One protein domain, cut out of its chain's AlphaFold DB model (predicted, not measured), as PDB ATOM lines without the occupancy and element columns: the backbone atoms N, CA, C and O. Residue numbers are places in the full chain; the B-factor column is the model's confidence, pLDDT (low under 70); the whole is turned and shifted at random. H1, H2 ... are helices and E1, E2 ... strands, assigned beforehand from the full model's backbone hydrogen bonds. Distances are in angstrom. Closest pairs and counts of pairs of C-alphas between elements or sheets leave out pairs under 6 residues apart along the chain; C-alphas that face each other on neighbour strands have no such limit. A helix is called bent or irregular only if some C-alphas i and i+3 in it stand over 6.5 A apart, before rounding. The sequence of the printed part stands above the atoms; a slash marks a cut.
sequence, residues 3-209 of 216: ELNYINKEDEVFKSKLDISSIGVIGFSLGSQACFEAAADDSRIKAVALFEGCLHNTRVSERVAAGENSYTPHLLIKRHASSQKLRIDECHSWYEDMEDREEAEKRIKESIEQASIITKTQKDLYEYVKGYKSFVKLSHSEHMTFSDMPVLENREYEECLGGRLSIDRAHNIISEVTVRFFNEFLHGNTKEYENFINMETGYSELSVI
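What this domain is: This is residues 3 to 209 of the 216 residues of an uncharacterized protein of Clostridium sp. BL8 (UniProt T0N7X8). A twisted sheet of five strands forms the core of three layers, with H2 and residues 122 to 127 of the long H5 over one face and H9 over the other, H10 packing on H9. H4 and H5 make a helical hairpin reaching past the sheet, its residues 97 to 102 sticking out; H1 lies far off at the end of a long link, and H6, H7 and H8 gather near the start of H9. The printed part has 207 residues with ten named helices and five named strands, in the order H1 E1 H2 E2 H3 E3 H4 H5 E4 H6 H7 H8 H9 H10 E5. The class is mixed, helices and strands; the mixed sheet runs E1 E2 E3 E4 E5, and the whole is compact, with a radius of gyration of the C-alphas of 18.7 A and spans of 62 by 43 by 38 A.

How they stand to each other: H1, residues 3 to 10, touches no helix and is not on the sheet. E1, residues 23 to 28, and E2, residues 45 to 51, are parallel neighbours; N 25 and O 47 are within hydrogen-bond range at 3.1 A. H2, residues 30 to 41, is on the sheet at a height of 7.5 A; its closest C-alphas to E2 are those of Ser 32 and Leu 50, 4.8 A apart. H3, residues 60 to 65, is near H2. E3, residues 74 to 78, is parallel to E2, with N 50 and O 75 at 2.8 A. H4, residues 84 to 93, and H5, residues 101 to 128, form a helical hairpin at a shallow tilt of 24 degrees; the C-alphas of Cys 91 and Ile 108 come closest, at 5.6 A. H5 touches H3 with residues 121 to 128 alone, closest at the C-alphas of Ser 61 and Asp 124, 5.6 A, and lies on the same face of the sheet as H2. E4, residues 133 to 138, is parallel to E3, with N 76 and O 134 at 2.9 A. E1, H2, E2; E2, H3, E3; and E3, H4, H5, E4 are strand-helix-strand units, parallel neighbour strands joined through helices, each with a right-handed crossover. H6, residues 143 to 146, stands at the sheet's level, and H7, residues 149 to 152, touches H8, residues 155 to 162, closest at the C-alphas of Pro 150 and Glu 158, 5.1 A. H9, residues 167 to 187, is on the opposite face from H2, at a height of 8.8 A, over E2 and E3. H10, residues 192 to 198, touches residues 177 to 184 of H9 alone, closest at the C-alphas of Arg 180 and Tyr 193, 4.9 A. E5, residues 206 to 208, is antiparallel to E4, with N 137 and O 207 at 2.8 A. Every O i to N i+4 pair is within hydrogen-bond range in H1, H2, H3, H4, H5, H9 and H10, but 2 of 4 in H8; H6 and H7 are too short for such a pair.

Where its parts are: H1 begins at C-alpha 3, (11.330, -57.266, -1.786). H5 measures 40.3 A from C-alpha 101 to C-alpha 128, H9 28.1 A and E1 17.5 A. H8 is irregular, with C-alphas 156 and 159 7.4 A apart, and H6 only just, with C-alphas 143 and 146 6.6 A apart. E5 ends at C-alpha 208, (20.777, -50.065, 32.814).

The domain as a whole: The C-alphas of Glu 10 and Arg 101 are the two farthest apart, at 62.1 A. The printed part has no cut, and the link from H1 to E1, 12 residues, is long. The mean pLDDT of the printed part is 93.2; residues 154 to 160 and 200 to 201 are under 70.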
ATOM      1  N   GLU A   3      10.288 -56.531  -1.069       89.12
ATOM      2  CA  GLU A   3      11.330 -57.266  -1.786       89.12
ATOM      3  C   GLU A   3      11.924 -58.435  -0.987       89.12
ATOM      4  O   GLU A   3      12.402 -59.388  -1.591       89.12
ATOM      5  N   LEU A   4      11.852 -58.448   0.355       88.06
ATOM      6  CA  LEU A   4      12.387 -59.571   1.150       88.06
ATOM      7  C   LEU A   4      11.703 -60.899   0.802       88.06
ATOM      8  O   LEU A   4      12.350 -61.943   0.764       88.06
ATOM      9  N   ASN A   5      10.398 -60.861   0.513       88.88
ATOM     10  CA  ASN A   5       9.657 -62.046   0.089       88.88
ATOM     11  C   ASN A   5      10.100 -62.533  -1.289       88.88
ATOM     12  O   ASN A   5      10.113 -63.738  -1.528       88.88
ATOM     13  N   TYR A   6      10.417 -61.604  -2.189       92.31
ATOM     14  CA  TYR A   6      10.915 -61.927  -3.517       92.31
ATOM     15  C   TYR A   6      12.327 -62.516  -3.430       92.31
ATOM     16  O   TYR A   6      12.547 -63.627  -3.904       92.31
ATOM     17  N   ILE A   7      13.236 -61.850  -2.708       92.62
ATOM     18  CA  ILE A   7      14.607 -62.320  -2.456       92.62
ATOM     19  C   ILE A   7      14.588 -63.728  -1.847       92.62
ATOM     20  O   ILE A   7      15.252 -64.630  -2.344       92.62
ATOM     21  N   ASN A   8      13.762 -63.979  -0.828       93.88
ATOM     22  CA  ASN A   8      13.717 -65.298  -0.190       93.88
ATOM     23  C   ASN A   8      13.110 -66.407  -1.080       93.88
ATOM     24  O   ASN A   8      13.236 -67.589  -0.755       93.88
ATOM     25  N   LYS A   9      12.440 -66.065  -2.186       93.31
ATOM     26  CA  LYS A   9      11.815 -67.035  -3.105       93.31
ATOM     27  C   LYS A   9      12.622 -67.270  -4.376       93.31
ATOM     28  O   LYS A   9      12.736 -68.417  -4.813       93.31
ATOM     29  N   GLU A  10      13.153 -66.201  -4.955       94.38
ATOM     30  CA  GLU A  10      13.670 -66.191  -6.325       94.38
ATOM     31  C   GLU A  10      15.175 -65.907  -6.408       94.38
ATOM     32  O   GLU A  10      15.790 -66.285  -7.398       94.38
ATOM     33  N   ASP A  11      15.791 -65.283  -5.397       95.75
ATOM     34  CA  ASP A  11      17.222 -64.960  -5.448       95.75
ATOM     35  C   ASP A  11      18.087 -66.218  -5.281       95.75
ATOM     36  O   ASP A  11      17.998 -66.920  -4.276       95.75
ATOM     37  N   GLU A  12      18.968 -66.493  -6.241       95.88
ATOM     38  CA  GLU A  12      19.814 -67.696  -6.257       95.88
ATOM     39  C   GLU A  12      20.697 -67.849  -5.005       95.88
ATOM     40  O   GLU A  12      21.023 -68.965  -4.587       95.88
ATOM     41  N   VAL A  13      21.088 -66.738  -4.375       95.38
ATOM     42  CA  VAL A  13      21.945 -66.749  -3.187       95.38
ATOM     43  C   VAL A  13      21.116 -66.921  -1.921       95.38
ATOM     44  O   VAL A  13      21.510 -67.711  -1.058       95.38
ATOM     45  N   PHE A  14      19.988 -66.221  -1.798       95.06
ATOM     46  CA  PHE A  14      19.214 -66.118  -0.553       95.06
ATOM     47  C   PHE A  14      17.942 -66.966  -0.501       95.06
ATOM     48  O   PHE A  14      17.324 -67.057   0.564       95.06
ATOM     49  N   LYS A  15      17.564 -67.623  -1.599       94.81
ATOM     50  CA  LYS A  15      16.367 -68.460  -1.676       94.81
ATOM     51  C   LYS A  15      16.296 -69.465  -0.531       94.81
ATOM     52  O   LYS A  15      17.168 -70.318  -0.375       94.81
ATOM     53  N   SER A  16      15.207 -69.381   0.237       93.19
ATOM     54  CA  SER A  16      14.906 -70.228   1.401       93.19
ATOM     55  C   SER A  16      15.961 -70.196   2.516       93.19
ATOM     56  O   SER A  16      16.000 -71.107   3.341       93.19
ATOM     57  N   LYS A  17      16.816 -69.165   2.552       94.88
ATOM     58  CA  LYS A  17      17.833 -68.977   3.600       94.88
ATOM     59  C   LYS A  17      17.479 -67.875   4.594       94.88
ATOM     60  O   LYS A  17      18.164 -67.750   5.604       94.88
ATOM     61  N   LEU A  18      16.445 -67.079   4.320       93.50
ATOM     62  CA  LEU A  18      16.007 -66.008   5.208       93.50
ATOM     63  C   LEU A  18      14.796 -66.463   6.026       93.50
ATOM     64  O   LEU A  18      13.772 -66.867   5.466       93.50
ATOM     65  N   ASP A  19      14.886 -66.336   7.347       94.06
ATOM     66  CA  ASP A  19      13.717 -66.423   8.217       94.06
ATOM     67  C   ASP A  19      12.978 -65.080   8.226       94.06
ATOM     68  O   ASP A  19      13.230 -64.187   9.032       94.06
ATOM     69  N   ILE A  20      12.042 -64.933   7.293       93.31
ATOM     70  CA  ILE A  20      11.220 -63.725   7.156       93.31
ATOM     71  C   ILE A  20      10.160 -63.579   8.261       93.31
ATOM     72  O   ILE A  20       9.448 -62.574   8.283       93.31
ATOM     73  N   SER A  21      10.020 -64.570   9.150       93.81
ATOM     74  CA  SER A  21       9.134 -64.478  10.316       93.81
ATOM     75  C   SER A  21       9.815 -63.837  11.530       93.81
ATOM     76  O   SER A  21       9.120 -63.301  12.397       93.81
ATOM     77  N   SER A  22      11.150 -63.783  11.518       96.00
ATOM     78  CA  SER A  22      11.999 -63.287  12.603       96.00
ATOM     79  C   SER A  22      12.925 -62.168  12.121       96.00
ATOM     80  O   SER A  22      14.131 -62.342  11.972       96.00
ATOM     81  N   ILE A  23      12.351 -60.986  11.870       97.50
ATOM     82  CA  ILE A  23      13.083 -59.822  11.350       97.50
ATOM     83  C   ILE A  23      13.428 -58.857  12.487       97.50
ATOM     84  O   ILE A  23      12.536 -58.311  13.135       97.50
ATOM     85  N   GLY A  24      14.718 -58.598  12.693       98.06
ATOM     86  CA  GLY A  24      15.220 -57.509  13.532       98.06
ATOM     87  C   GLY A  24      15.820 -56.385  12.699       98.06
ATOM     88  O   GLY A  24      16.269 -56.613  11.576       98.06
ATOM     89  N   VAL A  25      15.854 -55.177  13.256       98.31
ATOM     90  CA  VAL A  25      16.591 -54.048  12.669       98.31
ATOM     91  C   VAL A  25      17.541 -53.443  13.688       98.31
ATOM     92  O   VAL A  25      17.246 -53.385  14.884       98.31
ATOM     93  N   ILE A  26      18.689 -52.995  13.195       98.38
ATOM     94  CA  ILE A  26      19.736 -52.371  13.987       98.38
ATOM     95  C   ILE A  26      20.324 -51.192  13.233       98.38
ATOM     96  O   ILE A  26      20.517 -51.255  12.017       98.38
ATOM     97  N   GLY A  27      20.612 -50.114  13.950       97.81
ATOM     98  CA  GLY A  27      21.201 -48.926  13.358       97.81
ATOM     99  C   GLY A  27      22.025 -48.140  14.357       97.81
ATOM    100  O   GLY A  27      21.842 -48.272  15.563       97.81
ATOM    101  N   PHE A  28      22.927 -47.320  13.823       97.12
ATOM    102  CA  PHE A  28      23.764 -46.386  14.568       97.12
ATOM    103  C   PHE A  28      23.455 -44.949  14.142       97.12
ATOM    104  O   PHE A  28      23.295 -44.681  12.950       97.12
ATOM    105  N   SER A  29      23.380 -44.016  15.097       94.38
ATOM    106  CA  SER A  29      23.165 -42.586  14.842       94.38
ATOM    107  C   SER A  29      21.903 -42.334  13.991       94.38
ATOM    108  O   SER A  29      20.800 -42.680  14.420       94.38
ATOM    109  N   LEU A  30      22.015 -41.780  12.777       94.44
ATOM    110  CA  LEU A  30      20.884 -41.636  11.842       94.44
ATOM    111  C   LEU A  30      20.265 -42.985  11.440       94.44
ATOM    112  O   LEU A  30      19.058 -43.077  11.223       94.44
ATOM    113  N   GLY A  31      21.057 -44.058  11.409       97.06
ATOM    114  CA  GLY A  31      20.553 -45.415  11.213       97.06
ATOM    115  C   GLY A  31      19.593 -45.847  12.324       97.06
ATOM    116  O   GLY A  31      18.617 -46.538  12.043       97.06
ATOM    117  N   SER A  32      19.798 -45.390  13.565       97.19
ATOM    118  CA  SER A  32      18.857 -45.627  14.671       97.19
ATOM    119  C   SER A  32      17.518 -44.928  14.429       97.19
ATOM    120  O   SER A  32      16.468 -45.501  14.702       97.19
ATOM    121  N   GLN A  33      17.534 -43.713  13.872       96.19
ATOM    122  CA  GLN A  33      16.303 -43.010  13.487       96.19
ATOM    123  C   GLN A  33      15.534 -43.797  12.421       96.19
ATOM    124  O   GLN A  33      14.337 -44.032  12.568       96.19
ATOM    125  N   ALA A  34      16.239 -44.266  11.387       97.44
ATOM    126  CA  ALA A  34      15.649 -45.072  10.324       97.44
ATOM    127  C   ALA A  34      15.079 -46.400  10.851       97.44
ATOM    128  O   ALA A  34      13.979 -46.787  10.466       97.44
ATOM    129  N   CYS A  35      15.787 -47.073  11.764       98.00
ATOM    130  CA  CYS A  35      15.318 -48.311  12.387       98.00
ATOM    131  C   CYS A  35      14.072 -48.097  13.246       98.00
ATOM    132  O   CYS A  35      13.142 -48.899  13.171       98.00
ATOM    133  N   PHE A  36      14.034 -47.013  14.024       98.12
ATOM    134  CA  PHE A  36      12.852 -46.635  14.794       98.12
ATOM    135  C   PHE A  36      11.641 -46.406  13.880       98.12
ATOM    136  O   PHE A  36      10.597 -47.018  14.093       98.12
ATOM    137  N   GLU A  37      11.780 -45.574  12.842       97.81
ATOM    138  CA  GLU A  37      10.670 -45.290  11.922       97.81
ATOM    139  C   GLU A  37      10.219 -46.544  11.172       97.81
ATOM    140  O   GLU A  37       9.022 -46.807  11.075       97.81
ATOM    141  N   ALA A  38      11.166 -47.366  10.709       97.31
ATOM    142  CA  ALA A  38      10.854 -48.629  10.055       97.31
ATOM    143  C   ALA A  38      10.054 -49.555  10.979       97.31
ATOM    144  O   ALA A  38       9.051 -50.119  10.553       97.31
ATOM    145  N   ALA A  39      10.463 -49.699  12.240       97.56
ATOM    146  CA  ALA A  39       9.774 -50.558  13.199       97.56
ATOM    147  C   ALA A  39       8.406 -50.015  13.632       97.56
ATOM    148  O   ALA A  39       7.513 -50.799  13.955       97.56
ATOM    149  N   ALA A  40       8.239 -48.693  13.638       97.12
ATOM    150  CA  ALA A  40       6.958 -48.054  13.911       97.12
ATOM    151  C   ALA A  40       5.958 -48.236  12.753       97.12
ATOM    152  O   ALA A  40       4.759 -48.356  12.999       97.12
ATOM    153  N   ASP A  41       6.444 -48.290  11.507       96.94
ATOM    154  CA  ASP A  41       5.604 -48.379  10.304       96.94
ATOM    155  C   ASP A  41       5.445 -49.807   9.744       96.94
ATOM    156  O   ASP A  41       4.495 -50.077   9.007       96.94
ATOM    157  N   ASP A  42       6.341 -50.743  10.074       96.69
ATOM    158  CA  ASP A  42       6.353 -52.099   9.517       96.69
ATOM    159  C   ASP A  42       6.301 -53.183  10.605       96.69
ATOM    160  O   ASP A  42       7.307 -53.601  11.180       96.69
ATOM    161  N   SER A  43       5.097 -53.720  10.819       95.50
ATOM    162  CA  SER A  43       4.822 -54.768  11.815       95.50
ATOM    163  C   SER A  43       5.557 -56.097  11.590       95.50
ATOM    164  O   SER A  43       5.498 -56.987  12.449       95.50
ATOM    165  N   ARG A  44       6.238 -56.280  10.450       96.56
ATOM    166  CA  ARG A  44       7.108 -57.444  10.229       96.56
ATOM    167  C   ARG A  44       8.366 -57.388  11.095       96.56
ATOM    168  O   ARG A  44       8.890 -58.448  11.411       96.56
ATOM    169  N   ILE A  45       8.815 -56.200  11.507       98.06
ATOM    170  CA  ILE A  45       9.955 -56.030  12.417       98.06
ATOM    171  C   ILE A  45       9.533 -56.436  13.830       98.06
ATOM    172  O   ILE A  45       8.557 -55.924  14.380       98.06
ATOM    173  N   LYS A  46      10.270 -57.379  14.413       98.19
ATOM    174  CA  LYS A  46       9.966 -58.024  15.696       98.19
ATOM    175  C   LYS A  46      10.898 -57.618  16.828       98.19
ATOM    176  O   LYS A  46      10.558 -57.870  17.974       98.19
ATOM    177  N   ALA A  47      12.022 -56.966  16.538       98.56
ATOM    178  CA  ALA A  47      12.915 -56.404  17.546       98.56
ATOM    179  C   ALA A  47      13.753 -55.263  16.952       98.56
ATOM    180  O   ALA A  47      14.084 -55.285  15.762       98.56
ATOM    181  N   VAL A  48      14.110 -54.283  17.781       98.56
ATOM    182  CA  VAL A  48      14.833 -53.073  17.361       98.56
ATOM    183  C   VAL A  48      16.022 -52.827  18.281       98.56
ATOM    184  O   VAL A  48      15.841 -52.732  19.493       98.56
ATOM    185  N   ALA A  49      17.216 -52.668  17.713       98.69
ATOM    186  CA  ALA A  49      18.408 -52.224  18.432       98.69
ATOM    187  C   ALA A  49      18.874 -50.854  17.910       98.69
ATOM    188  O   ALA A  49      19.110 -50.662  16.719       98.69
ATOM    189  N   LEU A  50      18.987 -49.881  18.809       98.56
ATOM    190  CA  LEU A  50      19.301 -48.487  18.511       98.56
ATOM    191  C   LEU A  50      20.629 -48.125  19.179       98.56
ATOM    192  O   LEU A  50      20.699 -47.999  20.404       98.56
ATOM    193  N   PHE A  51      21.685 -47.946  18.393       98.19
ATOM    194  CA  PHE A  51      23.008 -47.570  18.890       98.19
ATOM    195  C   PHE A  51      23.188 -46.063  18.808       98.19
ATOM    196  O   PHE A  51      23.046 -45.474  17.733       98.19
ATOM    197  N   GLU A  52      23.454 -45.432  19.951       94.19
ATOM    198  CA  GLU A  52      23.545 -43.977  20.099       94.19
ATOM    199  C   GLU A  52      22.435 -43.279  19.290       94.19
ATOM    200  O   GLU A  52      22.650 -42.461  18.401       94.19
ATOM    201  N   GLY A  53      21.189 -43.704  19.513       84.31
ATOM    202  CA  GLY A  53      20.055 -43.097  18.836       84.31
ATOM    203  C   GLY A  53      19.857 -41.670  19.337       84.31
ATOM    204  O   GLY A  53      19.555 -41.461  20.515       84.31
ATOM    205  N   CYS A  54      20.004 -40.691  18.447       83.38
ATOM    206  CA  CYS A  54      19.558 -39.321  18.668       83.38
ATOM    207  C   CYS A  54      18.252 -39.123  17.896       83.38
ATOM    208  O   CYS A  54      18.287 -38.752  16.731       83.38
ATOM    209  N   LEU A  55      17.096 -39.386  18.507       90.25
ATOM    210  CA  LEU A  55      15.801 -39.462  17.810       90.25
ATOM    211  C   LEU A  55      15.134 -38.097  17.542       90.25
ATOM    212  O   LEU A  55      13.928 -38.015  17.361       90.25
ATOM    213  N   HIS A  56      15.912 -37.017  17.495       88.62
ATOM    214  CA  HIS A  56      15.404 -35.646  17.360       88.62
ATOM    215  C   HIS A  56      14.716 -35.349  16.016       88.62
ATOM    216  O   HIS A  56      13.875 -34.461  15.965       88.62
ATOM    217  N   ASN A  57      15.036 -36.103  14.958       90.81
ATOM    218  CA  ASN A  57      14.400 -35.979  13.639       90.81
ATOM    219  C   ASN A  57      13.370 -37.086  13.361       90.81
ATOM    220  O   ASN A  57      13.032 -37.330  12.204       90.81
ATOM    221  N   THR A  58      12.907 -37.797  14.391       95.81
ATOM    222  CA  THR A  58      11.855 -38.809  14.239       95.81
ATOM    223  C   THR A  58      10.506 -38.272  14.692       95.81
ATOM    224  O   THR A  58      10.399 -37.262  15.388       95.81
ATOM    225  N   ARG A  59       9.454 -39.006  14.348       96.81
ATOM    226  CA  ARG A  59       8.075 -38.745  14.757       96.81
ATOM    227  C   ARG A  59       7.769 -39.285  16.152       96.81
ATOM    228  O   ARG A  59       6.604 -39.364  16.516       96.81
ATOM    229  N   VAL A  60       8.764 -39.681  16.957       97.56
ATOM    230  CA  VAL A  60       8.510 -40.316  18.266       97.56
ATOM    231  C   VAL A  60       7.650 -39.437  19.178       97.56
ATOM    232  O   VAL A  60       6.669 -39.921  19.737       97.56
ATOM    233  N   SER A  61       7.938 -38.134  19.252       97.25
ATOM    234  CA  SER A  61       7.144 -37.189  20.042       97.25
ATOM    235  C   SER A  61       5.716 -37.046  19.511       97.25
ATOM    236  O   SER A  61       4.771 -36.974  20.292       97.25
ATOM    237  N   GLU A  62       5.552 -36.999  18.185       98.00
ATOM    238  CA  GLU A  62       4.247 -36.878  17.526       98.00
ATOM    239  C   GLU A  62       3.391 -38.124  17.772       98.00
ATOM    240  O   GLU A  62       2.215 -38.014  18.110       98.00
ATOM    241  N   ARG A  63       4.006 -39.307  17.682       98.06
ATOM    242  CA  ARG A  63       3.368 -40.601  17.941       98.06
ATOM    243  C   ARG A  63       2.903 -40.727  19.386       98.06
ATOM    244  O   ARG A  63       1.756 -41.101  19.619       98.06
ATOM    245  N   VAL A  64       3.747 -40.353  20.352       97.88
ATOM    246  CA  VAL A  64       3.357 -40.310  21.773       97.88
ATOM    247  C   VAL A  64       2.180 -39.356  21.978       97.88
ATOM    248  O   VAL A  64       1.188 -39.734  22.599       97.88
ATOM    249  N   ALA A  65       2.236 -38.149  21.405       98.06
ATOM    250  CA  ALA A  65       1.146 -37.177  21.503       98.06
ATOM    251  C   ALA A  65      -0.164 -37.672  20.856       98.06
ATOM    252  O   ALA A  65      -1.249 -37.334  21.330       98.06
ATOM    253  N   ALA A  66      -0.075 -38.498  19.810       98.25
ATOM    254  CA  ALA A  66      -1.211 -39.161  19.173       98.25
ATOM    255  C   ALA A  66      -1.728 -40.393  19.948       98.25
ATOM    256  O   ALA A  66      -2.740 -40.980  19.563       98.25
ATOM    257  N   GLY A  67      -1.066 -40.790  21.041       97.81
ATOM    258  CA  GLY A  67      -1.411 -41.975  21.829       97.81
ATOM    259  C   GLY A  67      -0.984 -43.298  21.185       97.81
ATOM    260  O   GLY A  67      -1.459 -44.360  21.598       97.81
ATOM    261  N   GLU A  68      -0.106 -43.257  20.182       98.06
ATOM    262  CA  GLU A  68       0.490 -44.454  19.594       98.06
ATOM    263  C   GLU A  68       1.488 -45.100  20.556       98.06
ATOM    264  O   GLU A  68       2.134 -44.439  21.367       98.06
ATOM    265  N   ASN A  69       1.636 -46.419  20.440       97.56
ATOM    266  CA  ASN A  69       2.516 -47.209  21.288       97.56
ATOM    267  C   ASN A  69       3.151 -48.343  20.486       97.56
ATOM    268  O   ASN A  69       2.538 -48.857  19.547       97.56
ATOM    269  N   SER A  70       4.328 -48.795  20.915       97.75
ATOM    270  CA  SER A  70       4.959 -50.006  20.389       97.75
ATOM    271  C   SER A  70       5.060 -51.105  21.440       97.75
ATOM    272  O   SER A  70       5.478 -50.885  22.580       97.75
ATOM    273  N   TYR A  71       4.694 -52.316  21.025       98.19
ATOM    274  CA  TYR A  71       4.920 -53.551  21.779       98.19
ATOM    275  C   TYR A  71       6.135 -54.333  21.270       98.19
ATOM    276  O   TYR A  71       6.507 -55.337  21.874       98.19
ATOM    277  N   THR A  72       6.766 -53.863  20.192       98.38
ATOM    278  CA  THR A  72       8.017 -54.420  19.682       98.38
ATOM    279  C   THR A  72       9.125 -54.177  20.713       98.38
ATOM    280  O   THR A  72       9.278 -53.042  21.171       98.38
ATOM    281  N   PRO A  73       9.904 -55.200  21.101       98.44
ATOM    282  CA  PRO A  73      11.082 -55.046  21.943       98.44
ATOM    283  C   PRO A  73      12.064 -54.002  21.403       98.44
ATOM    284  O   PRO A  73      12.451 -54.061  20.233       98.44
ATOM    285  N   HIS A  74      12.491 -53.077  22.265       98.56
ATOM    286  CA  HIS A  74      13.505 -52.066  21.946       98.56
ATOM    287  C   HIS A  74      14.717 -52.175  22.875       98.56
ATOM    288  O   HIS A  74      14.579 -52.159  24.100       98.56
ATOM    289  N   LEU A  75      15.901 -52.201  22.270       98.62
ATOM    290  CA  LEU A  75      17.193 -51.994  22.906       98.62
ATOM    291  C   LEU A  75      17.725 -50.621  22.492       98.62
ATOM    292  O   LEU A  75      17.906 -50.366  21.304       98.62
ATOM    293  N   LEU A  76      18.002 -49.745  23.454       98.44
ATOM    294  CA  LEU A  76      18.722 -48.492  23.238       98.44
ATOM    295  C   LEU A  76      20.061 -48.566  23.969       98.44
ATOM    296  O   LEU A  76      20.077 -48.614  25.197       98.44
ATOM    297  N   ILE A  77      21.168 -48.528  23.227       98.19
ATOM    298  CA  ILE A  77      22.515 -48.426  23.801       98.19
ATOM    299  C   ILE A  77      22.997 -46.985  23.644       98.19
ATOM    300  O   ILE A  77      23.156 -46.491  22.527       98.19
ATOM    301  N   LYS A  78      23.217 -46.289  24.759       97.19
ATOM    302  CA  LYS A  78      23.759 -44.926  24.790       97.19
ATOM    303  C   LYS A  78      25.248 -44.937  25.115       97.19
ATOM    304  O   LYS A  78      25.729 -45.789  25.860       97.19
ATOM    305  N   ARG A  79      25.954 -43.941  24.583       95.25
ATOM    306  CA  ARG A  79      27.325 -43.617  24.985       95.25
ATOM    307  C   ARG A  79      27.391 -43.084  26.420       95.25
ATOM    308  O   ARG A  79      26.356 -42.951  27.081       95.25
ATOM    309  N   HIS A  80      28.585 -42.720  26.893       95.00
ATOM    310  CA  HIS A  80      28.781 -42.285  28.277       95.00
ATOM    311  C   HIS A  80      27.858 -41.126  28.698       95.00
ATOM    312  O   HIS A  80      27.276 -41.184  29.786       95.00
ATOM    313  N   ALA A  81      27.674 -40.104  27.858       92.00
ATOM    314  CA  ALA A  81      26.742 -39.008  28.127       92.00
ATOM    315  C   ALA A  81      25.280 -39.409  27.823       92.00
ATOM    316  O   ALA A  81      24.655 -38.989  26.839       92.00
ATOM    317  N   SER A  82      24.729 -40.279  28.672       92.00
ATOM    318  CA  SER A  82      23.359 -40.789  28.561       92.00
ATOM    319  C   SER A  82      22.304 -39.839  29.131       92.00
ATOM    320  O   SER A  82      21.180 -39.852  28.636       92.00
ATOM    321  N   SER A  83      22.653 -39.012  30.122       94.88
ATOM    322  CA  SER A  83      21.725 -38.091  30.786       94.88
ATOM    323  C   SER A  83      21.958 -36.627  30.426       94.88
ATOM    324  O   SER A  83      23.021 -36.252  29.924       94.88
ATOM    325  N   GLN A  84      20.963 -35.777  30.708       94.31
ATOM    326  CA  GLN A  84      21.048 -34.336  30.446       94.31
ATOM    327  C   GLN A  84      22.266 -33.705  31.121       94.31
ATOM    328  O   GLN A  84      22.961 -32.904  30.504       94.31
ATOM    329  N   LYS A  85      22.519 -34.069  32.382       95.25
ATOM    330  CA  LYS A  85      23.636 -33.523  33.154       95.25
ATOM    331  C   LYS A  85      24.965 -33.835  32.471       95.25
ATOM    332  O   LYS A  85      25.713 -32.916  32.167       95.25
ATOM    333  N   LEU A  86      25.205 -35.110  32.160       94.44
ATOM    334  CA  LEU A  86      26.450 -35.537  31.518       94.44
ATOM    335  C   LEU A  86      26.637 -34.903  30.135       94.44
ATOM    336  O   LEU A  86      27.755 -34.571  29.765       94.44
ATOM    337  N   ARG A  87      25.551 -34.703  29.377       94.06
ATOM    338  CA  ARG A  87      25.613 -34.008  28.083       94.06
ATOM    339  C   ARG A  87      25.972 -32.535  28.235       94.06
ATOM    340  O   ARG A  87      26.739 -32.031  27.429       94.06
ATOM    341  N   ILE A  88      25.424 -31.847  29.238       95.19
ATOM    342  CA  ILE A  88      25.788 -30.453  29.524       95.19
ATOM    343  C   ILE A  88      27.267 -30.370  29.911       95.19
ATOM    344  O   ILE A  88      27.984 -29.545  29.349       95.19
ATOM    345  N   ASP A  89      27.726 -31.241  30.815       94.88
ATOM    346  CA  ASP A  89      29.129 -31.294  31.248       94.88
ATOM    347  C   ASP A  89      30.067 -31.490  30.041       94.88
ATOM    348  O   ASP A  89      31.070 -30.792  29.888       94.88
ATOM    349  N   GLU A  90      29.691 -32.377  29.125       92.12
ATOM    350  CA  GLU A  90      30.424 -32.609  27.889       92.12
ATOM    351  C   GLU A  90      30.404 -31.403  26.938       92.12
ATOM    352  O   GLU A  90      31.457 -31.024  26.423       92.12
ATOM    353  N   CYS A  91      29.250 -30.752  26.747       93.62
ATOM    354  CA  CYS A  91      29.153 -29.541  25.924       93.62
ATOM    355  C   CYS A  91      30.135 -28.465  26.397       93.62
ATOM    356  O   CYS A  91      30.724 -27.776  25.570       93.62
ATOM    357  N   HIS A  92      30.324 -28.328  27.713       94.12
ATOM    358  CA  HIS A  92      31.326 -27.424  28.273       94.12
ATOM    359  C   HIS A  92      32.759 -27.876  27.959       94.12
ATOM    360  O   HIS A  92      33.564 -27.044  27.539       94.12
ATOM    361  N   SER A  93      33.068 -29.170  28.103       92.19
ATOM    362  CA  SER A  93      34.414 -29.699  27.831       92.19
ATOM    363  C   SER A  93      34.877 -29.515  26.384       92.19
ATOM    364  O   SER A  93      36.042 -29.220  26.155       92.19
ATOM    365  N   TRP A  94      33.983 -29.593  25.391       90.31
ATOM    366  CA  TRP A  94      34.364 -29.437  23.975       90.31
ATOM    367  C   TRP A  94      34.953 -28.067  23.627       90.31
ATOM    368  O   TRP A  94      35.638 -27.925  22.614       90.31
ATOM    369  N   TYR A  95      34.663 -27.055  24.443       93.00
ATOM    370  CA  TYR A  95      35.047 -25.669  24.197       93.00
ATOM    371  C   TYR A  95      35.869 -25.074  25.350       93.00
ATOM    372  O   TYR A  95      36.080 -23.860  25.385       93.00
ATOM    373  N   GLU A  96      36.352 -25.899  26.287       92.19
ATOM    374  CA  GLU A  96      37.077 -25.429  27.478       92.19
ATOM    375  C   GLU A  96      38.380 -24.696  27.122       92.19
ATOM    376  O   GLU A  96      38.679 -23.631  27.682       92.19
ATOM    377  N   ASP A  97      39.077 -25.198  26.105       93.12
ATOM    378  CA  ASP A  97      40.358 -24.679  25.622       93.12
ATOM    379  C   ASP A  97      40.218 -23.629  24.506       93.12
ATOM    380  O   ASP A  97      41.212 -23.151  23.958       93.12
ATOM    381  N   MET A  98      38.991 -23.233  24.151       93.94
ATOM    382  CA  MET A  98      38.764 -22.227  23.113       93.94
ATOM    383  C   MET A  98      39.175 -20.828  23.605       93.94
ATOM    384  O   MET A  98      38.685 -20.349  24.630       93.94
ATOM    385  N   GLU A  99      40.063 -20.159  22.858       96.12
ATOM    386  CA  GLU A  99      40.544 -18.805  23.188       96.12
ATOM    387  C   GLU A  99      39.431 -17.751  23.089       96.12
ATOM    388  O   GLU A  99      39.309 -16.887  23.961       96.12
ATOM    389  N   ASP A 100      38.603 -17.835  22.043       97.12
ATOM    390  CA  ASP A 100      37.447 -16.959  21.853       97.12
ATOM    391  C   ASP A 100      36.304 -17.381  22.783       97.12
ATOM    392  O   ASP A 100      35.540 -18.307  22.501       97.12
ATOM    393  N   ARG A 101      36.206 -16.701  23.929       95.50
ATOM    394  CA  ARG A 101      35.210 -17.014  24.960       95.50
ATOM    395  C   ARG A 101      33.781 -16.685  24.540       95.50
ATOM    396  O   ARG A 101      32.873 -17.387  24.972       95.50
ATOM    397  N   GLU A 102      33.571 -15.676  23.698       96.88
ATOM    398  CA  GLU A 102      32.226 -15.308  23.241       96.88
ATOM    399  C   GLU A 102      31.683 -16.362  22.265       96.88
ATOM    400  O   GLU A 102      30.555 -16.840  22.415       96.88
ATOM    401  N   GLU A 103      32.512 -16.801  21.314       96.56
ATOM    402  CA  GLU A 103      32.153 -17.896  20.407       96.56
ATOM    403  C   GLU A 103      32.001 -19.231  21.159       96.56
ATOM    404  O   GLU A 103      31.072 -19.991  20.874       96.56
ATOM    405  N   ALA A 104      32.849 -19.504  22.161       96.44
ATOM    406  CA  ALA A 104      32.719 -20.691  23.008       96.44
ATOM    407  C   ALA A 104      31.365 -20.725  23.734       96.44
ATOM    408  O   ALA A 104      30.643 -21.720  23.650       96.44
ATOM    409  N   GLU A 105      30.975 -19.632  24.401       96.44
ATOM    410  CA  GLU A 105      29.687 -19.531  25.100       96.44
ATOM    411  C   GLU A 105      28.500 -19.746  24.156       96.44
ATOM    412  O   GLU A 105      27.546 -20.457  24.495       96.44
ATOM    413  N   LYS A 106      28.570 -19.181  22.946       97.25
ATOM    414  CA  LYS A 106      27.545 -19.373  21.919       97.25
ATOM    415  C   LYS A 106      27.418 -20.845  21.515       97.25
ATOM    416  O   LYS A 106      26.308 -21.382  21.542       97.25
ATOM    417  N   ARG A 107      28.528 -21.518  21.200       96.25
ATOM    418  CA  ARG A 107      28.523 -22.937  20.796       96.25
ATOM    419  C   ARG A 107      28.100 -23.880  21.914       96.25
ATOM    420  O   ARG A 107      27.381 -24.848  21.657       96.25
ATOM    421  N   ILE A 108      28.503 -23.595  23.153       96.19
ATOM    422  CA  ILE A 108      28.042 -24.327  24.338       96.19
ATOM    423  C   ILE A 108      26.519 -24.234  24.427       96.19
ATOM    424  O   ILE A 108      25.848 -25.255  24.558       96.19
ATOM    425  N   LYS A 109      25.955 -23.026  24.304       96.81
ATOM    426  CA  LYS A 109      24.505 -22.816  24.379       96.81
ATOM    427  C   LYS A 109      23.751 -23.584  23.290       96.81
ATOM    428  O   LYS A 109      22.767 -24.254  23.603       96.81
ATOM    429  N   GLU A 110      24.226 -23.528  22.047       95.56
ATOM    430  CA  GLU A 110      23.658 -24.291  20.925       95.56
ATOM    431  C   GLU A 110      23.728 -25.809  21.185       95.56
ATOM    432  O   GLU A 110      22.758 -26.535  20.962       95.56
ATOM    433  N   SER A 111      24.843 -26.294  21.737       94.06
ATOM    434  CA  SER A 111      25.040 -27.716  22.052       94.06
ATOM    435  C   SER A 111      24.134 -28.190  23.198       94.06
ATOM    436  O   SER A 111      23.565 -29.282  23.129       94.06
ATOM    437  N   ILE A 112      23.916 -27.354  24.220       96.12
ATOM    438  CA  ILE A 112      22.989 -27.631  25.331       96.12
ATOM    439  C   ILE A 112      21.536 -27.706  24.841       96.12
ATOM    440  O   ILE A 112      20.758 -28.540  25.322       96.12
ATOM    441  N   GLU A 113      21.149 -26.870  23.875       95.25
ATOM    442  CA  GLU A 113      19.824 -26.945  23.252       95.25
ATOM    443  C   GLU A 113      19.634 -28.294  22.543       95.25
ATOM    444  O   GLU A 113      18.659 -29.000  22.811       95.25
ATOM    445  N   GLN A 114      20.617 -28.728  21.745       91.56
ATOM    446  CA  GLN A 114      20.591 -30.047  21.102       91.56
ATOM    447  C   GLN A 114      20.559 -31.195  22.118       91.56
ATOM    448  O   GLN A 114      19.763 -32.129  21.982       91.56
ATOM    449  N   ALA A 115      21.363 -31.116  23.182       92.44
ATOM    450  CA  ALA A 115      21.346 -32.094  24.267       92.44
ATOM    451  C   ALA A 115      19.951 -32.225  24.898       92.44
ATOM    452  O   ALA A 115      19.488 -33.339  25.142       92.44
ATOM    453  N   SER A 116      19.259 -31.099  25.087       93.88
ATOM    454  CA  SER A 116      17.901 -31.062  25.638       93.88
ATOM    455  C   SER A 116      16.887 -31.763  24.730       93.88
ATOM    456  O   SER A 116      16.044 -32.522  25.215       93.88
ATOM    457  N   ILE A 117      16.996 -31.578  23.410       93.81
ATOM    458  CA  ILE A 117      16.142 -32.262  22.428       93.81
ATOM    459  C   ILE A 117      16.414 -33.775  22.433       93.81
ATOM    460  O   ILE A 117      15.479 -34.582  22.403       93.81
ATOM    461  N   ILE A 118      17.681 -34.186  22.524       92.38
ATOM    462  CA  ILE A 118      18.045 -35.608  22.573       92.38
ATOM    463  C   ILE A 118      17.495 -36.268  23.842       92.38
ATOM    464  O   ILE A 118      16.879 -37.330  23.759       92.38
ATOM    465  N   THR A 119      17.637 -35.626  25.002       93.00
ATOM    466  CA  THR A 119      17.065 -36.136  26.256       93.00
ATOM    467  C   THR A 119      15.544 -36.230  26.179       93.00
ATOM    468  O   THR A 119      14.964 -37.230  26.597       93.00
ATOM    469  N   LYS A 120      14.873 -35.220  25.609       95.88
ATOM    470  CA  LYS A 120      13.419 -35.255  25.411       95.88
ATOM    471  C   LYS A 120      13.003 -36.441  24.537       95.88
ATOM    472  O   LYS A 120      12.127 -37.201  24.928       95.88
ATOM    473  N   THR A 121      13.644 -36.636  23.388       96.06
ATOM    474  CA  THR A 121      13.270 -37.727  22.471       96.06
ATOM    475  C   THR A 121      13.598 -39.118  23.013       96.06
ATOM    476  O   THR A 121      12.884 -40.071  22.710       96.06
ATOM    477  N   GLN A 122      14.600 -39.249  23.889       96.44
ATOM    478  CA  GLN A 122      14.824 -40.476  24.660       96.44
ATOM    479  C   GLN A 122      13.658 -40.779  25.612       96.44
ATOM    480  O   GLN A 122      13.213 -41.926  25.686       96.44
ATOM    481  N   LYS A 123      13.138 -39.768  26.318       97.38
ATOM    482  CA  LYS A 123      11.957 -39.920  27.185       97.38
ATOM    483  C   LYS A 123      10.719 -40.294  26.384       97.38
ATOM    484  O   LYS A 123      10.010 -41.216  26.777       97.38
ATOM    485  N   ASP A 124      10.516 -39.639  25.245       98.06
ATOM    486  CA  ASP A 124       9.403 -39.938  24.346       98.06
ATOM    487  C   ASP A 124       9.494 -41.392  23.841       98.06
ATOM    488  O   ASP A 124       8.501 -42.113  23.869       98.06
ATOM    489  N   LEU A 125      10.688 -41.888  23.479       98.12
ATOM    490  CA  LEU A 125      10.876 -43.308  23.145       98.12
ATOM    491  C   LEU A 125      10.545 -44.222  24.332       98.12
ATOM    492  O   LEU A 125       9.864 -45.234  24.171       98.12
ATOM    493  N   TYR A 126      11.022 -43.877  25.529       97.75
ATOM    494  CA  TYR A 126      10.754 -44.658  26.735       97.75
ATOM    495  C   TYR A 126       9.252 -44.750  27.040       97.75
ATOM    496  O   TYR A 126       8.773 -45.783  27.520       97.75
ATOM    497  N   GLU A 127       8.501 -43.682  26.766       98.12
ATOM    498  CA  GLU A 127       7.049 -43.649  26.896       98.12
ATOM    499  C   GLU A 127       6.350 -44.450  25.795       98.12
ATOM    500  O   GLU A 127       5.465 -45.250  26.116       98.12
ATOM    501  N   TYR A 128       6.768 -44.272  24.541       98.38
ATOM    502  CA  TYR A 128       6.223 -44.939  23.357       98.38
ATOM    503  C   TYR A 128       6.305 -46.468  23.451       98.38
ATOM    504  O   TYR A 128       5.374 -47.176  23.058       98.38
ATOM    505  N   VAL A 129       7.401 -47.005  23.998       98.25
ATOM    506  CA  VAL A 129       7.589 -48.455  24.136       98.25
ATOM    507  C   VAL A 129       6.854 -48.977  25.378       98.25
ATOM    508  O   VAL A 129       7.254 -48.749  26.529       98.25
ATOM    509  N   LYS A 130       5.767 -49.716  25.136       97.88
ATOM    510  CA  LYS A 130       4.971 -50.432  26.152       97.88
ATOM    511  C   LYS A 130       5.310 -51.920  26.241       97.88
ATOM    512  O   LYS A 130       4.968 -52.552  27.236       97.88
ATOM    513  N   GLY A 131       5.963 -52.464  25.211       96.56
ATOM    514  CA  GLY A 131       6.563 -53.796  25.236       96.56
ATOM    515  C   GLY A 131       7.847 -53.847  26.067       96.56
ATOM    516  O   GLY A 131       8.090 -52.999  26.928       96.56
ATOM    517  N   TYR A 132       8.690 -54.843  25.789       97.62
ATOM    518  CA  TYR A 132      10.003 -54.926  26.422       97.62
ATOM    519  C   TYR A 132      10.871 -53.733  26.004       97.62
ATOM    520  O   TYR A 132      11.015 -53.436  24.818       97.62
ATOM    521  N   LYS A 133      11.467 -53.056  26.982       97.06
ATOM    522  CA  LYS A 133      12.407 -51.961  26.752       97.06
ATOM    523  C   LYS A 133      13.640 -52.163  27.601       97.06
ATOM    524  O   LYS A 133      13.537 -52.343  28.810       97.06
ATOM    525  N   SER A 134      14.797 -52.097  26.961       97.31
ATOM    526  CA  SER A 134      16.081 -52.098  27.638       97.31
ATOM    527  C   SER A 134      16.878 -50.898  27.178       97.31
ATOM    528  O   SER A 134      17.225 -50.764  26.008       97.31
ATOM    529  N   PHE A 135      17.077 -49.974  28.102       97.81
ATOM    530  CA  PHE A 135      17.848 -48.768  27.876       97.81
ATOM    531  C   PHE A 135      19.113 -48.953  28.691       97.81
ATOM    532  O   PHE A 135      19.046 -49.174  29.901       97.81
ATOM    533  N   VAL A 136      20.256 -48.925  28.024       97.38
ATOM    534  CA  VAL A 136      21.552 -49.186  28.643       97.38
ATOM    535  C   VAL A 136      22.550 -48.117  28.227       97.38
ATOM    536  O   VAL A 136      22.449 -47.523  27.153       97.38
ATOM    537  N   LYS A 137      23.530 -47.869  29.085       96.62
ATOM    538  CA  LYS A 137      24.681 -47.012  28.821       96.62
ATOM    539  C   LYS A 137      25.942 -47.859  28.786       96.62
ATOM    540  O   LYS A 137      26.150 -48.687  29.670       96.62
ATOM    541  N   LEU A 138      26.804 -47.569  27.817       97.44
ATOM    542  CA  LEU A 138      28.191 -48.002  27.799       97.44
ATOM    543  C   LEU A 138      29.074 -46.874  28.350       97.44
ATOM    544  O   LEU A 138      29.274 -45.833  27.725       97.44
ATOM    545  N   SER A 139      29.582 -47.045  29.561       95.81
ATOM    546  CA  SER A 139      30.471 -46.089  30.214       95.81
ATOM    547  C   SER A 139      31.802 -45.976  29.476       95.81
ATOM    548  O   SER A 139      32.275 -46.936  28.880       95.81
ATOM    549  N   HIS A 140      32.404 -44.784  29.532       94.00
ATOM    550  CA  HIS A 140      33.688 -44.474  28.902       94.00
ATOM    551  C   HIS A 140      33.705 -44.603  27.371       94.00
ATOM    552  O   HIS A 140      34.782 -44.613  26.790       94.00
ATOM    553  N   SER A 141      32.533 -44.659  26.734       94.56
ATOM    554  CA  SER A 141      32.387 -44.649  25.279       94.56
ATOM    555  C   SER A 141      31.975 -43.280  24.749       94.56
ATOM    556  O   SER A 141      31.283 -42.518  25.436       94.56
ATOM    557  N   GLU A 142      32.343 -43.032  23.498       92.19
ATOM    558  CA  GLU A 142      31.973 -41.864  22.711       92.19
ATOM    559  C   GLU A 142      31.024 -42.220  21.565       92.19
ATOM    560  O   GLU A 142      30.583 -43.359  21.402       92.19
ATOM    561  N   HIS A 143      30.642 -41.213  20.778       92.44
ATOM    562  CA  HIS A 143      29.708 -41.398  19.669       92.44
ATOM    563  C   HIS A 143      30.208 -42.410  18.634       92.44
ATOM    564  O   HIS A 143      29.448 -43.270  18.198       92.44
ATOM    565  N   MET A 144      31.491 -42.351  18.261       93.38
ATOM    566  CA  MET A 144      32.027 -43.196  17.189       93.38
ATOM    567  C   MET A 144      32.386 -44.614  17.647       93.38
ATOM    568  O   MET A 144      32.631 -45.461  16.789       93.38
ATOM    569  N   THR A 145      32.320 -44.908  18.953       94.56
ATOM    570  CA  THR A 145      32.499 -46.253  19.538       94.56
ATOM    571  C   THR A 145      31.539 -47.303  18.966       94.56
ATOM    572  O   THR A 145      31.775 -48.496  19.098       94.56
ATOM    573  N   PHE A 146      30.436 -46.883  18.349       96.00
ATOM    574  CA  PHE A 146      29.411 -47.765  17.782       96.00
ATOM    575  C   PHE A 146      29.618 -48.041  16.283       96.00
ATOM    576  O   PHE A 146      28.678 -48.422  15.582       96.00
ATOM    577  N   SER A 147      30.828 -47.804  15.775       93.88
ATOM    578  CA  SER A 147      31.197 -47.960  14.369       93.88
ATOM    579  C   SER A 147      32.638 -48.445  14.238       93.88
ATOM    580  O   SER A 147      33.415 -48.342  15.178       93.88
ATOM    581  N   ASP A 148      33.033 -48.867  13.040       92.19
ATOM    582  CA  ASP A 148      34.420 -49.268  12.776       92.19
ATOM    583  C   ASP A 148      35.382 -48.079  12.579       92.19
ATOM    584  O   ASP A 148      36.582 -48.286  12.409       92.19
ATOM    585  N   MET A 149      34.905 -46.826  12.624       89.88
ATOM    586  CA  MET A 149      35.750 -45.639  12.401       89.88
ATOM    587  C   MET A 149      36.980 -45.571  13.325       89.88
ATOM    588  O   MET A 149      38.075 -45.356  12.808       89.88
ATOM    589  N   PRO A 150      36.873 -45.816  14.647       88.06
ATOM    590  CA  PRO A 150      38.040 -45.835  15.529       88.06
ATOM    591  C   PRO A 150      39.072 -46.923  15.180       88.06
ATOM    592  O   PRO A 150      40.255 -46.759  15.455       88.06
ATOM    593  N   VAL A 151      38.640 -48.032  14.563       87.06
ATOM    594  CA  VAL A 151      39.539 -49.101  14.099       87.06
ATOM    595  C   VAL A 151      40.255 -48.679  12.812       87.06
ATOM    596  O   VAL A 151      41.445 -48.948  12.646       87.06
ATOM    597  N   LEU A 152      39.533 -48.018  11.900       84.94
ATOM    598  CA  LEU A 152      40.034 -47.607  10.585       84.94
ATOM    599  C   LEU A 152      41.015 -46.430  10.649       84.94
ATOM    600  O   LEU A 152      41.968 -46.400   9.874       84.94
ATOM    601  N   GLU A 153      40.819 -45.493  11.576       77.94
ATOM    602  CA  GLU A 153      41.659 -44.293  11.720       77.94
ATOM    603  C   GLU A 153      43.004 -44.568  12.436       77.94
ATOM    604  O   GLU A 153      43.754 -43.645  12.734       77.94
ATOM    605  N   ASN A 154      43.373 -45.840  12.650       64.31
ATOM    606  CA  ASN A 154      44.488 -46.300  13.493       64.31
ATOM    607  C   ASN A 154      44.332 -45.939  14.985       64.31
ATOM    608  O   ASN A 154      43.640 -45.003  15.378       64.31
ATOM    609  N   ARG A 155      45.057 -46.674  15.844       63.81
ATOM    610  CA  ARG A 155      44.997 -46.561  17.318       63.81
ATOM    611  C   ARG A 155      45.286 -45.164  17.887       63.81
ATOM    612  O   ARG A 155      45.012 -44.927  19.055       63.81
ATOM    613  N   GLU A 156      45.855 -44.253  17.099       60.41
ATOM    614  CA  GLU A 156      46.181 -42.892  17.541       60.41
ATOM    615  C   GLU A 156      44.926 -42.062  17.859       60.41
ATOM    616  O   GLU A 156      44.946 -41.262  18.789       60.41
ATOM    617  N   TYR A 157      43.815 -42.303  17.156       60.50
ATOM    618  CA  TYR A 157      42.547 -41.595  17.378       60.50
ATOM    619  C   TYR A 157      41.519 -42.429  18.149       60.50
ATOM    620  O   TYR A 157      40.362 -42.020  18.271       60.50
ATOM    621  N   GLU A 158      41.931 -43.582  18.689       64.81
ATOM    622  CA  GLU A 158      41.054 -44.490  19.432       64.81
ATOM    623  C   GLU A 158      40.434 -43.783  20.639       64.81
ATOM    624  O   GLU A 158      39.228 -43.860  20.839       64.81
ATOM    625  N   GLU A 159      41.221 -43.005  21.386       62.16
ATOM    626  CA  GLU A 159      40.707 -42.264  22.542       62.16
ATOM    627  C   GLU A 159      39.820 -41.078  22.137       62.16
ATOM    628  O   GLU A 159      38.816 -40.800  22.794       62.16
ATOM    629  N   CYS A 160      40.146 -40.401  21.029       64.56
ATOM    630  CA  CYS A 160      39.392 -39.242  20.544       64.56
ATOM    631  C   CYS A 160      38.022 -39.622  19.966       64.56
ATOM    632  O   CYS A 160      37.061 -38.869  20.106       64.56
ATOM    633  N   LEU A 161      37.933 -40.767  19.289       72.62
ATOM    634  CA  LEU A 161      36.715 -41.221  18.612       72.62
ATOM    635  C   LEU A 161      35.951 -42.264  19.440       72.62
ATOM    636  O   LEU A 161      34.722 -42.327  19.387       72.62
ATOM    637  N   GLY A 162      36.676 -43.090  20.191       70.38
ATOM    638  CA  GLY A 162      36.172 -44.236  20.942       70.38
ATOM    639  C   GLY A 162      35.965 -44.009  22.437       70.38
ATOM    640  O   GLY A 162      35.276 -44.808  23.078       70.38
ATOM    641  N   GLY A 163      36.516 -42.929  22.990       82.50
ATOM    642  CA  GLY A 163      36.513 -42.664  24.424       82.50
ATOM    643  C   GLY A 163      37.604 -43.425  25.176       82.50
ATOM    644  O   GLY A 163      38.575 -43.905  24.606       82.50
ATOM    645  N   ARG A 164      37.463 -43.529  26.502       87.69
ATOM    646  CA  ARG A 164      38.471 -44.172  27.372       87.69
ATOM    647  C   ARG A 164      38.326 -45.695  27.458       87.69
ATOM    648  O   ARG A 164      39.167 -46.353  28.066       87.69
ATOM    649  N   LEU A 165      37.239 -46.252  26.927       90.25
ATOM    650  CA  LEU A 165      37.051 -47.693  26.799       90.25
ATOM    651  C   LEU A 165      37.749 -48.173  25.528       90.25
ATOM    652  O   LEU A 165      37.495 -47.624  24.461       90.25
ATOM    653  N   SER A 166      38.574 -49.220  25.621       91.19
ATOM    654  CA  SER A 166      39.191 -49.781  24.416       91.19
ATOM    655  C   SER A 166      38.127 -50.259  23.431       91.19
ATOM    656  O   SER A 166      37.115 -50.855  23.822       91.19
ATOM    657  N   ILE A 167      38.364 -50.029  22.145       92.19
ATOM    658  CA  ILE A 167      37.387 -50.318  21.094       92.19
ATOM    659  C   ILE A 167      37.098 -51.811  20.997       92.19
ATOM    660  O   ILE A 167      35.937 -52.200  20.908       92.19
ATOM    661  N   ASP A 168      38.118 -52.657  21.154       92.31
ATOM    662  CA  ASP A 168      37.936 -54.110  21.222       92.31
ATOM    663  C   ASP A 168      36.973 -54.502  22.356       92.31
ATOM    664  O   ASP A 168      36.091 -55.347  22.185       92.31
ATOM    665  N   ARG A 169      37.105 -53.884  23.537       94.62
ATOM    666  CA  ARG A 169      36.222 -54.155  24.680       94.62
ATOM    667  C   ARG A 169      34.816 -53.628  24.420       94.62
ATOM    668  O   ARG A 169      33.853 -54.352  24.671       94.62
ATOM    669  N   ALA A 170      34.696 -52.411  23.898       95.44
ATOM    670  CA  ALA A 170      33.416 -51.799  23.573       95.44
ATOM    671  C   ALA A 170      32.635 -52.616  22.533       95.44
ATOM    672  O   ALA A 170      31.475 -52.955  22.765       95.44
ATOM    673  N   HIS A 171      33.275 -53.000  21.427       95.88
ATOM    674  CA  HIS A 171      32.656 -53.789  20.362       95.88
ATOM    675  C   HIS A 171      32.255 -55.187  20.843       95.88
ATOM    676  O   HIS A 171      31.185 -55.668  20.465       95.88
ATOM    677  N   ASN A 172      33.047 -55.816  21.720       96.44
ATOM    678  CA  ASN A 172      32.669 -57.083  22.352       96.44
ATOM    679  C   ASN A 172      31.398 -56.936  23.201       96.44
ATOM    680  O   ASN A 172      30.473 -57.732  23.043       96.44
ATOM    681  N   ILE A 173      31.311 -55.893  24.036       97.25
ATOM    682  CA  ILE A 173      30.114 -55.614  24.845       97.25
ATOM    683  C   ILE A 173      28.902 -55.372  23.947       97.25
ATOM    684  O   ILE A 173      27.873 -56.022  24.112       97.25
ATOM    685  N   ILE A 174      29.023 -54.455  22.981       97.75
ATOM    686  CA  ILE A 174      27.936 -54.086  22.064       97.75
ATOM    687  C   ILE A 174      27.439 -55.322  21.308       97.75
ATOM    688  O   ILE A 174      26.229 -55.550  21.234       97.75
ATOM    689  N   SER A 175      28.356 -56.143  20.794       97.62
ATOM    690  CA  SER A 175      28.021 -57.368  20.065       97.62
ATOM    691  C   SER A 175      27.311 -58.378  20.958       97.62
ATOM    692  O   SER A 175      26.266 -58.896  20.573       97.62
ATOM    693  N   GLU A 176      27.826 -58.637  22.161       97.12
ATOM    694  CA  GLU A 176      27.233 -59.618  23.072       97.12
ATOM    695  C   GLU A 176      25.829 -59.201  23.533       97.12
ATOM    696  O   GLU A 176      24.892 -59.995  23.435       97.12
ATOM    697  N   VAL A 177      25.657 -57.942  23.952       97.38
ATOM    698  CA  VAL A 177      24.354 -57.354  24.317       97.38
ATOM    699  C   VAL A 177      23.355 -57.531  23.172       97.38
ATOM    700  O   VAL A 177      22.235 -57.999  23.374       97.38
ATOM    701  N   THR A 178      23.773 -57.184  21.955       98.25
ATOM    702  CA  THR A 178      22.914 -57.178  20.765       98.25
ATOM    703  C   THR A 178      22.531 -58.582  20.318       98.25
ATOM    704  O   THR A 178      21.362 -58.839  20.029       98.25
ATOM    705  N   VAL A 179      23.492 -59.508  20.280       97.88
ATOM    706  CA  VAL A 179      23.247 -60.905  19.901       97.88
ATOM    707  C   VAL A 179      22.286 -61.553  20.886       97.88
ATOM    708  O   VAL A 179      21.307 -62.158  20.460       97.88
ATOM    709  N   ARG A 180      22.503 -61.376  22.194       97.38
ATOM    710  CA  ARG A 180      21.599 -61.915  23.220       97.38
ATOM    711  C   ARG A 180      20.198 -61.325  23.102       97.38
ATOM    712  O   ARG A 180      19.222 -62.065  23.185       97.38
ATOM    713  N   PHE A 181      20.095 -60.016  22.861       98.25
ATOM    714  CA  PHE A 181      18.815 -59.338  22.657       98.25
ATOM    715  C   PHE A 181      18.042 -59.943  21.479       98.25
ATOM    716  O   PHE A 181      16.886 -60.338  21.628       98.25
ATOM    717  N   PHE A 182      18.679 -60.083  20.315       98.50
ATOM    718  CA  PHE A 182      18.019 -60.680  19.154       98.50
ATOM    719  C   PHE A 182      17.745 -62.176  19.325       98.50
ATOM    720  O   PHE A 182      16.676 -62.634  18.931       98.50
ATOM    721  N   ASN A 183      18.632 -62.934  19.963       97.69
ATOM    722  CA  ASN A 183      18.378 -64.334  20.297       97.69
ATOM    723  C   ASN A 183      17.108 -64.502  21.140       97.69
ATOM    724  O   ASN A 183      16.278 -65.369  20.856       97.69
ATOM    725  N   GLU A 184      16.923 -63.655  22.151       97.88
ATOM    726  CA  GLU A 184      15.734 -63.715  22.994       97.88
ATOM    727  C   GLU A 184      14.466 -63.340  22.214       97.88
ATOM    728  O   GLU A 184      13.496 -64.103  22.208       97.88
ATOM    729  N   PHE A 185      14.475 -62.207  21.509       97.62
ATOM    730  CA  PHE A 185      13.253 -61.643  20.920       97.62
ATOM    731  C   PHE A 185      12.932 -62.109  19.495       97.62
ATOM    732  O   PHE A 185      11.800 -61.925  19.047       97.62
ATOM    733  N   LEU A 186      13.881 -62.727  18.787       97.75
ATOM    734  CA  LEU A 186      13.682 -63.258  17.432       97.75
ATOM    735  C   LEU A 186      13.774 -64.785  17.360       97.75
ATOM    736  O   LEU A 186      13.133 -65.384  16.495       97.75
ATOM    737  N   HIS A 187      14.545 -65.420  18.248       94.69
ATOM    738  CA  HIS A 187      14.803 -66.867  18.203       94.69
ATOM    739  C   HIS A 187      14.211 -67.643  19.388       94.69
ATOM    740  O   HIS A 187      14.294 -68.870  19.421       94.69
ATOM    741  N   GLY A 188      13.556 -66.961  20.333       90.94
ATOM    742  CA  GLY A 188      12.842 -67.603  21.438       90.94
ATOM    743  C   GLY A 188      13.739 -68.089  22.579       90.94
ATOM    744  O   GLY A 188      13.266 -68.847  23.434       90.94
ATOM    745  N   ASN A 189      15.000 -67.642  22.636       92.94
ATOM    746  CA  ASN A 189      15.919 -67.936  23.741       92.94
ATOM    747  C   ASN A 189      15.502 -67.162  25.000       92.94
ATOM    748  O   ASN A 189      16.054 -66.122  25.356       92.94
ATOM    749  N   THR A 190      14.465 -67.674  25.653       92.06
ATOM    750  CA  THR A 190      13.746 -67.007  26.740       92.06
ATOM    751  C   THR A 190      14.693 -66.612  27.875       92.06
ATOM    752  O   THR A 190      15.380 -67.472  28.432       92.06
ATOM    753  N   LYS A 191      14.675 -65.327  28.255       92.50
ATOM    754  CA  LYS A 191      15.494 -64.719  29.314       92.50
ATOM    755  C   LYS A 191      17.009 -64.731  29.084       92.50
ATOM    756  O   LYS A 191      17.751 -64.483  30.033       92.50
ATOM    757  N   GLU A 192      17.504 -65.036  27.885       93.56
ATOM    758  CA  GLU A 192      18.946 -64.984  27.608       93.56
ATOM    759  C   GLU A 192      19.511 -63.570  27.804       93.56
ATOM    760  O   GLU A 192      20.527 -63.394  28.479       93.56
ATOM    761  N   TYR A 193      18.837 -62.565  27.249       96.12
ATOM    762  CA  TYR A 193      19.184 -61.160  27.401       96.12
ATOM    763  C   TYR A 193      18.787 -60.629  28.777       96.12
ATOM    764  O   TYR A 193      19.591 -59.973  29.438       96.12
ATOM    765  N   GLU A 194      17.569 -60.935  29.231       93.75
ATOM    766  CA  GLU A 194      17.063 -60.429  30.512       93.75
ATOM    767  C   GLU A 194      17.945 -60.875  31.689       93.75
ATOM    768  O   GLU A 194      18.289 -60.062  32.546       93.75
ATOM    769  N   ASN A 195      18.367 -62.143  31.725       93.31
ATOM    770  CA  ASN A 195      19.286 -62.616  32.761       93.31
ATOM    771  C   ASN A 195      20.664 -61.976  32.619       93.31
ATOM    772  O   ASN A 195      21.263 -61.611  33.626       93.31
ATOM    773  N   PHE A 196      21.158 -61.837  31.386       93.50
ATOM    774  CA  PHE A 196      22.456 -61.226  31.137       93.50
ATOM    775  C   PHE A 196      22.515 -59.804  31.692       93.50
ATOM    776  O   PHE A 196      23.448 -59.509  32.425       93.50
ATOM    777  N   ILE A 197      21.512 -58.963  31.414       92.75
ATOM    778  CA  ILE A 197      21.529 -57.553  31.827       92.75
ATOM    779  C   ILE A 197      21.200 -57.336  33.315       92.75
ATOM    780  O   ILE A 197      21.636 -56.342  33.890       92.75
ATOM    781  N   ASN A 198      20.443 -58.248  33.939       85.88
ATOM    782  CA  ASN A 198      20.027 -58.135  35.344       85.88
ATOM    783  C   ASN A 198      20.988 -58.806  36.338       85.88
ATOM    784  O   ASN A 198      20.929 -58.522  37.535       85.88
ATOM    785  N   MET A 199      21.826 -59.737  35.882       80.88
ATOM    786  CA  MET A 199      22.896 -60.312  36.698       80.88
ATOM    787  C   MET A 199      24.143 -59.423  36.614       80.88
ATOM    788  O   MET A 199      24.219 -58.539  35.768       80.88
ATOM    789  N   GLU A 200      25.135 -59.642  37.480       68.44
ATOM    790  CA  GLU A 200      26.458 -59.028  37.301       68.44
ATOM    791  C   GLU A 200      27.007 -59.476  35.932       68.44
ATOM    792  O   GLU A 200      27.504 -60.591  35.781       68.44
ATOM    793  N   THR A 201      26.859 -58.615  34.919       66.00
ATOM    794  CA  THR A 201      27.078 -58.863  33.478       66.00
ATOM    795  C   THR A 201      28.519 -59.258  33.126       66.00
ATOM    796  O   THR A 201      28.847 -59.434  31.958       66.00
ATOM    797  N   GLY A 202      29.431 -59.326  34.101       72.31
ATOM    798  CA  GLY A 202      30.880 -59.341  33.874       72.31
ATOM    799  C   GLY A 202      31.420 -58.042  33.247       72.31
ATOM    800  O   GLY A 202      32.630 -57.918  33.034       72.31
ATOM    801  N   TYR A 203      30.545 -57.067  32.972       90.88
ATOM    802  CA  TYR A 203      30.844 -55.804  32.309       90.88
ATOM    803  C   TYR A 203      30.500 -54.638  33.230       90.88
ATOM    804  O   TYR A 203      29.384 -54.123  33.221       90.88
ATOM    805  N   SER A 204      31.489 -54.180  33.995       92.19
ATOM    806  CA  SER A 204      31.387 -52.972  34.827       92.19
ATOM    807  C   SER A 204      31.033 -51.703  34.039       92.19
ATOM    808  O   SER A 204      30.565 -50.717  34.601       92.19
ATOM    809  N   GLU A 205      31.278 -51.719  32.733       95.62
ATOM    810  CA  GLU A 205      31.089 -50.605  31.819       95.62
ATOM    811  C   GLU A 205      29.643 -50.502  31.318       95.62
ATOM    812  O   GLU A 205      29.253 -49.451  30.818       95.62
ATOM    813  N   LEU A 206      28.843 -51.561  31.449       96.38
ATOM    814  CA  LEU A 206      27.467 -51.610  30.969       96.38
ATOM    815  C   LEU A 206      26.496 -51.421  32.135       96.38
ATOM    816  O   LEU A 206      26.553 -52.143  33.126       96.38
ATOM    817  N   SER A 207      25.575 -50.467  32.018       95.88
ATOM    818  CA  SER A 207      24.586 -50.203  33.070       95.88
ATOM    819  C   SER A 207      23.208 -49.943  32.485       95.88
ATOM    820  O   SER A 207      23.091 -49.298  31.444       95.88
ATOM    821  N   VAL A 208      22.160 -50.409  33.164       96.06
ATOM    822  CA  VAL A 208      20.777 -50.065  32.814       96.06
ATOM    823  C   VAL A 208      20.520 -48.610  33.192       96.06
ATOM    824  O   VAL A 208      20.976 -48.142  34.233       96.06
ATOM    825  N   ILE A 209      19.804 -47.890  32.331       97.00
ATOM    826  CA  ILE A 209      19.432 -46.492  32.539       97.00
ATOM    827  C   ILE A 209      17.919 -46.305  32.434       97.00
ATOM    828  O   ILE A 209      17.223 -47.024  31.715       97.00
TER     829      ILE A 209